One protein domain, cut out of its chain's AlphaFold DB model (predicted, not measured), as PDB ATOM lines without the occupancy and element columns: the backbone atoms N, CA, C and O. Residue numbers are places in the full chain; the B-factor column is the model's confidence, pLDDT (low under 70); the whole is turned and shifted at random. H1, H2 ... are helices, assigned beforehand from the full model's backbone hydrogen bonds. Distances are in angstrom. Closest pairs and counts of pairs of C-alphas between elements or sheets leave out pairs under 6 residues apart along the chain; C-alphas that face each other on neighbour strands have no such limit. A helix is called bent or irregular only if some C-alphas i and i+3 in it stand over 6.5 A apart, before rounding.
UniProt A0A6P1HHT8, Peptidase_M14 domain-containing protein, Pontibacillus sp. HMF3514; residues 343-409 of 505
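This is residues 343 to 409 of the 505 residues of the protein "Peptidase_M14 domain-containing protein" of Pontibacillus sp. HMF3514 (UniProt A0A6P1HHT8). A kinked helix, H3, runs through a small rounded helical body, with the long helix H2 packed across it on one side and the short, irregular helix H4 packed on its first half on another side. The four-residue H1 sits near H2 at a looser margin, and the two ends of the printed part come together, residues 343 to 344 pairing with residues 407 to 408. The printed part has 67 residues with four named helices, H1, H2, H3 and H4 in that order, and no named strand; its class is all helix. It is compact, with a radius of gyration of the C-alphas of 10.9 A, and spans 28 by 23 by 21 A.

H1 is residues 348 to 351, beginning at C-alpha 348 at (85.239, 87.336, 80.527). H2 is residues 360 to 371 and is 15.9 A long from first to last C-alpha. H3, residues 375 to 391, is the longest helix at 23.7 A and begins at C-alpha 375 at (85.850, 86.249, 99.383). It has a kink of 47 degrees near residue 385 and is irregular, with C-alphas 387 and 390 being 9.4 A apart. H4, residues 397 to 404, is 10.1 A long and ends at C-alpha 404 at (74.104, 84.966, 87.561). H4 is irregular too, with C-alphas 398 and 401 being 7.8 A apart.

H1 and H2 are close but not clearly touching; their closest C-alphas, of Ala 351 and Ala 367, are 7.7 A apart. H2 touches H3 at a steep tilt of 50 degrees, opposite ways, and their closest C-alphas, of Ala 364 and Tyr 382, are 5.7 A apart. H3 touches H4 with residues 377 to 384 alone; the closest C-alphas, of Gln 377 and Ile 402, are 6.4 A apart. The lines of H3 and H4 stand at a steep tilt of 45 degrees, and they run opposite ways. H1 is apart from H3 and from H4, and H2 is apart from H4. Every O i to N i+4 pair is within hydrogen-bond range in H2, against 11 of 13 in H3 and 2 of 4 in H4; H1 is too short for such a pair.

The C-alphas farthest apart, of Lys 387 and Phe 409, are 29.1 A from each other, while the first and last printed C-alphas, of Phe 343 and Phe 409, are 7.0 A apart. Residues 343 to 344 pair parallel with residues 407 to 408. The links from H2 to H3 and from H3 to H4 are tight, and that from H1 to H2 is short. The printed part has no cut. The mean pLDDT of the printed part is 75.3, and it is under 70 at residues 343 to 352, residue 356, residues 371 to 372 and residues 400 to 408.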
ATOM      1  N   PHE A 343      79.408  94.426  85.665       59.88
ATOM      2  CA  PHE A 343      79.155  94.353  84.238       59.88
ATOM      3  C   PHE A 343      80.324  93.705  83.522       59.88
ATOM      4  O   PHE A 343      81.466  94.138  83.677       59.88
ATOM      5  N   VAL A 344      80.019  92.708  82.704       58.28
ATOM      6  CA  VAL A 344      81.007  91.773  82.190       58.28
ATOM      7  C   VAL A 344      80.870  91.626  80.684       58.28
ATOM      8  O   VAL A 344      79.781  91.382  80.158       58.28
ATOM      9  N   ASP A 345      81.975  91.823  79.972       59.94
ATOM     10  CA  ASP A 345      82.004  91.772  78.514       59.94
ATOM     11  C   ASP A 345      82.194  90.351  77.951       59.94
ATOM     12  O   ASP A 345      82.349  89.367  78.680       59.94
ATOM     13  N   GLY A 346      82.157  90.232  76.618       48.09
ATOM     14  CA  GLY A 346      82.276  88.948  75.920       48.09
ATOM     15  C   GLY A 346      83.612  88.217  76.129       48.09
ATOM     16  O   GLY A 346      83.672  87.012  75.887       48.09
ATOM     17  N   SER A 347      84.658  88.903  76.606       53.00
ATOM     18  CA  SER A 347      85.989  88.339  76.872       53.00
ATOM     19  C   SER A 347      86.092  87.626  78.230       53.00
ATOM     20  O   SER A 347      87.010  86.835  78.453       53.00
ATOM     21  N   VAL A 348      85.127  87.822  79.138       53.28
ATOM     22  CA  VAL A 348      85.239  87.336  80.527       53.28
ATOM     23  C   VAL A 348      84.813  85.881  80.728       53.28
ATOM     24  O   VAL A 348      85.263  85.240  81.675       53.28
ATOM     25  N   LYS A 349      84.067  85.281  79.789       54.81
ATOM     26  CA  LYS A 349      83.812  83.825  79.832       54.81
ATOM     27  C   LYS A 349      85.103  83.006  79.731       54.81
ATOM     28  O   LYS A 349      85.171  81.934  80.310       54.81
ATOM     29  N   GLY A 350      86.119  83.510  79.024       57.25
ATOM     30  CA  GLY A 350      87.448  82.894  78.995       57.25
ATOM     31  C   GLY A 350      88.306  83.250  80.212       57.25
ATOM     32  O   GLY A 350      89.082  82.421  80.663       57.25
ATOM     33  N   ALA A 351      88.143  84.454  80.772       59.31
ATOM     34  CA  ALA A 351      88.955  84.938  81.894       59.31
ATOM     35  C   ALA A 351      88.648  84.256  83.242       59.31
ATOM     36  O   ALA A 351      89.477  84.314  84.143       59.31
ATOM     37  N   LEU A 352      87.471  83.635  83.378       68.94
ATOM     38  CA  LEU A 352      87.078  82.819  84.535       68.94
ATOM     39  C   LEU A 352      87.408  81.333  84.365       68.94
ATOM     40  O   LEU A 352      87.110  80.546  85.253       68.94
ATOM     41  N   LEU A 353      87.951  80.917  83.218       74.75
ATOM     42  CA  LEU A 353      88.454  79.557  83.058       74.75
ATOM     43  C   LEU A 353      89.910  79.513  83.512       74.75
ATOM     44  O   LEU A 353      90.665  80.439  83.201       74.75
ATOM     45  N   PRO A 354      90.326  78.439  84.201       74.62
ATOM     46  CA  PRO A 354      91.705  78.324  84.605       74.62
ATOM     47  C   PRO A 354      92.605  78.233  83.367       74.62
ATOM     48  O   PRO A 354      92.349  77.462  82.440       74.62
ATOM     49  N   ASN A 355      93.668  79.024  83.351       74.62
ATOM     50  CA  ASN A 355      94.746  78.961  82.374       74.62
ATOM     51  C   ASN A 355      95.991  78.296  82.987       74.62
ATOM     52  O   ASN A 355      96.123  78.185  84.203       74.62
ATOM     53  N   SER A 356      96.924  77.835  82.154       69.88
ATOM     54  CA  SER A 356      98.113  77.108  82.621       69.88
ATOM     55  C   SER A 356      99.267  78.008  83.076       69.88
ATOM     56  O   SER A 356     100.315  77.494  83.462       69.88
ATOM     57  N   THR A 357      99.135  79.333  82.972       72.06
ATOM     58  CA  THR A 357     100.248  80.269  83.207       72.06
ATOM     59  C   THR A 357     100.399  80.693  84.665       72.06
ATOM     60  O   THR A 357     101.481  81.111  85.068       72.06
ATOM     61  N   GLU A 358      99.348  80.552  85.473       79.38
ATOM     62  CA  GLU A 358      99.338  80.947  86.883       79.38
ATOM     63  C   GLU A 358      98.800  79.828  87.781       79.38
ATOM     64  O   GLU A 358      98.087  78.931  87.341       79.38
ATOM     65  N   THR A 359      99.101  79.889  89.078       86.69
ATOM     66  CA  THR A 359      98.484  78.988  90.061       86.69
ATOM     67  C   THR A 359      96.993  79.291  90.208       86.69
ATOM     68  O   THR A 359      96.582  80.447  90.135       86.69
ATOM     69  N   LEU A 360      96.177  78.267  90.475       89.44
ATOM     70  CA  LEU A 360      94.714  78.401  90.552       89.44
ATOM     71  C   LEU A 360      94.254  79.481  91.543       89.44
ATOM     72  O   LEU A 360      93.329  80.233  91.249       89.44
ATOM     73  N   TYR A 361      94.929  79.614  92.688       89.94
ATOM     74  CA  TYR A 361      94.590  80.648  93.669       89.94
ATOM     75  C   TYR A 361      94.896  82.068  93.170       89.94
ATOM     76  O   TYR A 361      94.108  82.970  93.423       89.94
ATOM     77  N   LYS A 362      95.990  82.273  92.420       87.69
ATOM     78  CA  LYS A 362      96.308  83.584  91.829       87.69
ATOM     79  C   LYS A 362      95.263  83.966  90.801       87.69
ATOM     80  O   LYS A 362      94.829  85.104  90.769       87.69
ATOM     81  N   GLN A 363      94.801  82.997  90.019       87.75
ATOM     82  CA  GLN A 363      93.721  83.223  89.067       87.75
ATOM     83  C   GLN A 363      92.411  83.575  89.775       87.75
ATOM     84  O   GLN A 363      91.700  84.469  89.324       87.75
ATOM     85  N   ALA A 364      92.106  82.920  90.901       88.31
ATOM     86  CA  ALA A 364      90.951  83.265  91.723       88.31
ATOM     87  C   ALA A 364      91.078  84.681  92.317       88.31
ATOM     88  O   ALA A 364      90.136  85.456  92.205       88.31
ATOM     89  N   GLN A 365      92.241  85.066  92.852       85.00
ATOM     90  CA  GLN A 365      92.496  86.428  93.351       85.00
ATOM     91  C   GLN A 365      92.450  87.487  92.242       85.00
ATOM     92  O   GLN A 365      91.860  88.548  92.415       85.00
ATOM     93  N   ASN A 366      93.015  87.193  91.074       81.56
ATOM     94  CA  ASN A 366      92.945  88.077  89.915       81.56
ATOM     95  C   ASN A 366      91.488  88.262  89.469       81.56
ATOM     96  O   ASN A 366      91.077  89.371  89.132       81.56
ATOM     97  N   ALA A 367      90.682  87.194  89.498       78.69
ATOM     98  CA  ALA A 367      89.245  87.282  89.263       78.69
ATOM     99  C   ALA A 367      88.538  88.084  90.366       78.69
ATOM    100  O   ALA A 367      87.683  88.903  90.043       78.69
ATOM    101  N   GLN A 368      88.921  87.915  91.633       81.69
ATOM    102  CA  GLN A 368      88.405  88.686  92.762       81.69
ATOM    103  C   GLN A 368      88.630  90.185  92.578       81.69
ATOM    104  O   GLN A 368      87.679  90.955  92.655       81.69
ATOM    105  N   GLU A 369      89.859  90.604  92.282       73.50
ATOM    106  CA  GLU A 369      90.198  92.013  92.080       73.50
ATOM    107  C   GLU A 369      89.521  92.576  90.824       73.50
ATOM    108  O   GLU A 369      88.878  93.627  90.865       73.50
ATOM    109  N   LYS A 370      89.613  91.853  89.702       71.44
ATOM    110  CA  LYS A 370      89.088  92.308  88.408       71.44
ATOM    111  C   LYS A 370      87.563  92.362  88.371       71.44
ATOM    112  O   LYS A 370      87.000  93.241  87.719       71.44
ATOM    113  N   LEU A 371      86.903  91.395  89.004       69.25
ATOM    114  CA  LEU A 371      85.452  91.221  88.971       69.25
ATOM    115  C   LEU A 371      84.790  91.564  90.303       69.25
ATOM    116  O   LEU A 371      83.614  91.274  90.445       69.25
ATOM    117  N   GLY A 372      85.508  92.145  91.265       69.06
ATOM    118  CA  GLY A 372      84.953  92.520  92.566       69.06
ATOM    119  C   GLY A 372      84.253  91.372  93.299       69.06
ATOM    120  O   GLY A 372      83.257  91.620  93.974       69.06
ATOM    121  N   LEU A 373      84.720  90.129  93.128       77.94
ATOM    122  CA  LEU A 373      84.097  88.978  93.783       77.94
ATOM    123  C   LEU A 373      84.232  89.119  95.301       77.94
ATOM    124  O   LEU A 373      85.261  89.561  95.818       77.94
ATOM    125  N   SER A 374      83.213  88.682  96.032       82.19
ATOM    126  CA  SER A 374      83.364  88.456  97.467       82.19
ATOM    127  C   SER A 374      84.413  87.368  97.730       82.19
ATOM    128  O   SER A 374      84.731  86.548  96.860       82.19
ATOM    129  N   ILE A 375      84.946  87.328  98.953       87.25
ATOM    130  CA  ILE A 375      85.850  86.249  99.383       87.25
ATOM    131  C   ILE A 375      85.161  84.894  99.202       87.25
ATOM    132  O   ILE A 375      85.763  83.971  98.669       87.25
ATOM    133  N   GLU A 376      83.880  84.794  99.556       88.00
ATOM    134  CA  GLU A 376      83.087  83.574  99.400       88.00
ATOM    135  C   GLU A 376      82.997  83.114  97.938       88.00
ATOM    136  O   GLU A 376      83.310  81.966  97.625       88.00
ATOM    137  N   GLN A 377      82.660  84.021  97.017       86.50
ATOM    138  CA  GLN A 377      82.657  83.724  95.581       86.50
ATOM    139  C   GLN A 377      84.056  83.321  95.088       86.50
ATOM    140  O   GLN A 377      84.190  82.429  94.253       86.50
ATOM    141  N   THR A 378      85.112  83.929  95.629       89.69
ATOM    142  CA  THR A 378      86.504  83.609  95.278       89.69
ATOM    143  C   THR A 378      86.913  82.223  95.777       89.69
ATOM    144  O   THR A 378      87.560  81.473  95.046       89.69
ATOM    145  N   VAL A 379      86.487  81.843  96.984       92.88
ATOM    146  CA  VAL A 379      86.648  80.492  97.534       92.88
ATOM    147  C   VAL A 379      85.892  79.481  96.672       92.88
ATOM    148  O   VAL A 379      86.494  78.502  96.239       92.88
ATOM    149  N   LYS A 380      84.617  79.740  96.343       91.00
ATOM    150  CA  LYS A 380      83.807  78.896  95.444       91.00
ATOM    151  C   LYS A 380      84.501  78.697  94.091       91.00
ATOM    152  O   LYS A 380      84.594  77.570  93.605       91.00
ATOM    153  N   LEU A 381      85.050  79.769  93.517       89.81
ATOM    154  CA  LEU A 381      85.803  79.727  92.263       89.81
ATOM    155  C   LEU A 381      87.092  78.896  92.386       89.81
ATOM    156  O   LEU A 381      87.362  78.052  91.533       89.81
ATOM    157  N   TYR A 382      87.866  79.087  93.457       93.56
ATOM    158  CA  TYR A 382      89.073  78.305  93.721       93.56
ATOM    159  C   TYR A 382      88.765  76.812  93.900       93.56
ATOM    160  O   TYR A 382      89.379  75.976  93.235       93.56
ATOM    161  N   SER A 383      87.779  76.467  94.730       91.62
ATOM    162  CA  SER A 383      87.304  75.092  94.922       91.62
ATOM    163  C   SER A 383      86.847  74.458  93.610       91.62
ATOM    164  O   SER A 383      87.156  73.299  93.325       91.62
ATOM    165  N   TRP A 384      86.151  75.226  92.772       90.12
ATOM    166  CA  TRP A 384      85.753  74.772  91.449       90.12
ATOM    167  C   TRP A 384      86.962  74.466  90.563       90.12
ATOM    168  O   TRP A 384      87.030  73.363  90.020       90.12
ATOM    169  N   TYR A 385      87.958  75.360  90.490       90.25
ATOM    170  CA  TYR A 385      89.193  75.120  89.734       90.25
ATOM    171  C   TYR A 385      89.900  73.827  90.144       90.25
ATOM    172  O   TYR A 385      90.323  73.057  89.278       90.25
ATOM    173  N   GLN A 386      89.993  73.564  91.451       88.56
ATOM    174  CA  GLN A 386      90.586  72.330  91.977       88.56
ATOM    175  C   GLN A 386      89.820  71.085  91.503       88.56
ATOM    176  O   GLN A 386      90.424  70.058  91.195       88.56
ATOM    177  N   LYS A 387      88.486  71.171  91.422       86.00
ATOM    178  CA  LYS A 387      87.614  70.046  91.065       86.00
ATOM    179  C   LYS A 387      87.584  69.756  89.564       86.00
ATOM    180  O   LYS A 387      87.621  68.589  89.179       86.00
ATOM    181  N   CYS A 388      87.463  70.780  88.720       82.62
ATOM    182  CA  CYS A 388      87.260  70.582  87.283       82.62
ATOM    183  C   CYS A 388      88.563  70.427  86.486       82.62
ATOM    184  O   CYS A 388      88.544  69.785  85.430       82.62
ATOM    185  N   GLY A 389      89.693  70.958  86.968       79.06
ATOM    186  CA  GLY A 389      90.994  70.842  86.302       79.06
ATOM    187  C   GLY A 389      90.941  71.267  84.827       79.06
ATOM    188  O   GLY A 389      90.507  72.364  84.494       79.06
ATOM    189  N   ASN A 390      91.323  70.380  83.905       75.31
ATOM    190  CA  ASN A 390      91.283  70.671  82.462       75.31
ATOM    191  C   ASN A 390      89.866  70.643  81.849       75.31
ATOM    192  O   ASN A 390      89.708  70.923  80.663       75.31
ATOM    193  N   SER A 391      88.844  70.272  82.625       82.50
ATOM    194  CA  SER A 391      87.454  70.112  82.163       82.50
ATOM    195  C   SER A 391      86.541  71.266  82.589       82.50
ATOM    196  O   SER A 391      85.320  71.168  82.453       82.50
ATOM    197  N   CYS A 392      87.103  72.352  83.124       81.06
ATOM    198  CA  CYS A 392      86.336  73.510  83.564       81.06
ATOM    199  C   CYS A 392      85.535  74.125  82.410       81.06
ATOM    200  O   CYS A 392      86.049  74.363  81.315       81.06
ATOM    201  N   SER A 393      84.255  74.396  82.660       80.31
ATOM    202  CA  SER A 393      83.340  74.949  81.669       80.31
ATOM    203  C   SER A 393      82.441  76.009  82.281       80.31
ATOM    204  O   SER A 393      81.797  75.771  83.293       80.31
ATOM    205  N   VAL A 394      82.272  77.135  81.592       72.56
ATOM    206  CA  VAL A 394      81.289  78.177  81.956       72.56
ATOM    207  C   VAL A 394      79.828  77.712  81.881       72.56
ATOM    208  O   VAL A 394      78.915  78.484  82.157       72.56
ATOM    209  N   LYS A 395      79.585  76.476  81.431       73.19
ATOM    210  CA  LYS A 395      78.268  75.828  81.467       73.19
ATOM    211  C   LYS A 395      78.030  75.043  82.759       73.19
ATOM    212  O   LYS A 395      76.934  74.517  82.927       73.19
ATOM    213  N   ASP A 396      79.037  74.930  83.624       73.50
ATOM    214  CA  ASP A 396      78.895  74.282  84.921       73.50
ATOM    215  C   ASP A 396      77.920  75.078  85.793       73.50
ATOM    216  O   ASP A 396      78.096  76.272  86.045       73.50
ATOM    217  N   THR A 397      76.854  74.411  86.223       74.81
ATOM    218  CA  THR A 397      75.803  75.026  87.027       74.81
ATOM    219  C   THR A 397      76.210  75.211  88.484       74.81
ATOM    220  O   THR A 397      75.511  75.933  89.185       74.81
ATOM    221  N   SER A 398      77.314  74.611  88.952       73.88
ATOM    222  CA  SER A 398      77.772  74.770  90.341       73.88
ATOM    223  C   SER A 398      78.261  76.181  90.668       73.88
ATOM    224  O   SER A 398      78.413  76.513  91.833       73.88
ATOM    225  N   LEU A 399      78.551  76.989  89.647       72.75
ATOM    226  CA  LEU A 399      78.925  78.397  89.783       72.75
ATOM    227  C   LEU A 399      77.840  79.323  89.235       72.75
ATOM    228  O   LEU A 399      78.117  80.473  88.894       72.75
ATOM    229  N   LYS A 400      76.603  78.828  89.088       69.38
ATOM    230  CA  LYS A 400      75.525  79.604  88.478       69.38
ATOM    231  C   LYS A 400      75.318  80.922  89.208       69.38
ATOM    232  O   LYS A 400      75.083  81.901  88.531       69.38
ATOM    233  N   ASP A 401      75.456  80.955  90.521       66.19
ATOM    234  CA  ASP A 401      75.331  82.130  91.384       66.19
ATOM    235  C   ASP A 401      76.439  83.154  91.081       66.19
ATOM    236  O   ASP A 401      76.134  84.309  90.782       66.19
ATOM    237  N   ILE A 402      77.703  82.713  90.972       69.12
ATOM    238  CA  ILE A 402      78.808  83.564  90.485       69.12
ATOM    239  C   ILE A 402      78.501  84.097  89.079       69.12
ATOM    240  O   ILE A 402      78.727  85.268  88.799       69.12
ATOM    241  N   PHE A 403      77.976  83.264  88.176       63.91
ATOM    242  CA  PHE A 403      77.668  83.666  86.800       63.91
ATOM    243  C   PHE A 403      76.357  84.456  86.642       63.91
ATOM    244  O   PHE A 403      76.172  85.119  85.623       63.91
ATOM    245  N   HIS A 404      75.437  84.366  87.598       60.50
ATOM    246  CA  HIS A 404      74.104  84.966  87.561       60.50
ATOM    247  C   HIS A 404      74.156  86.434  87.973       60.50
ATOM    248  O   HIS A 404      73.477  87.262  87.364       60.50
ATOM    249  N   ASP A 405      75.004  86.758  88.946       56.06
ATOM    250  CA  ASP A 405      75.184  88.131  89.425       56.06
ATOM    251  C   ASP A 405      76.052  88.977  88.474       56.06
ATOM    252  O   ASP A 405      76.069  90.210  88.536       56.06
ATOM    253  N   LEU A 406      76.725  88.316  87.526       59.56
ATOM    254  CA  LEU A 406      77.463  88.930  86.431       59.56
ATOM    255  C   LEU A 406      76.498  89.429  85.341       59.56
ATOM    256  O   LEU A 406      75.923  88.658  84.569       59.56
ATOM    257  N   GLN A 407      76.333  90.750  85.233       60.38
ATOM    258  CA  GLN A 407      75.498  91.365  84.199       60.38
ATOM    259  C   GLN A 407      76.239  91.434  82.857       60.38
ATOM    260  O   GLN A 407      77.256  92.112  82.724       60.38
ATOM    261  N   TYR A 408      75.708  90.783  81.823       65.56
ATOM    262  CA  TYR A 408      76.321  90.775  80.491       65.56
ATOM    263  C   TYR A 408      75.911  91.975  79.632       65.56
ATOM    264  O   TYR A 408      74.736  92.347  79.575       65.56
ATOM    265  N   PHE A 409      76.865  92.517  78.872       71.94
ATOM    266  CA  PHE A 409      76.573  93.509  77.835       71.94
ATOM    267  C   PHE A 409      75.788  92.898  76.669       71.94
ATOM    268  O   PHE A 409      76.190  91.903  76.064       71.94
TER     269      PHE A 409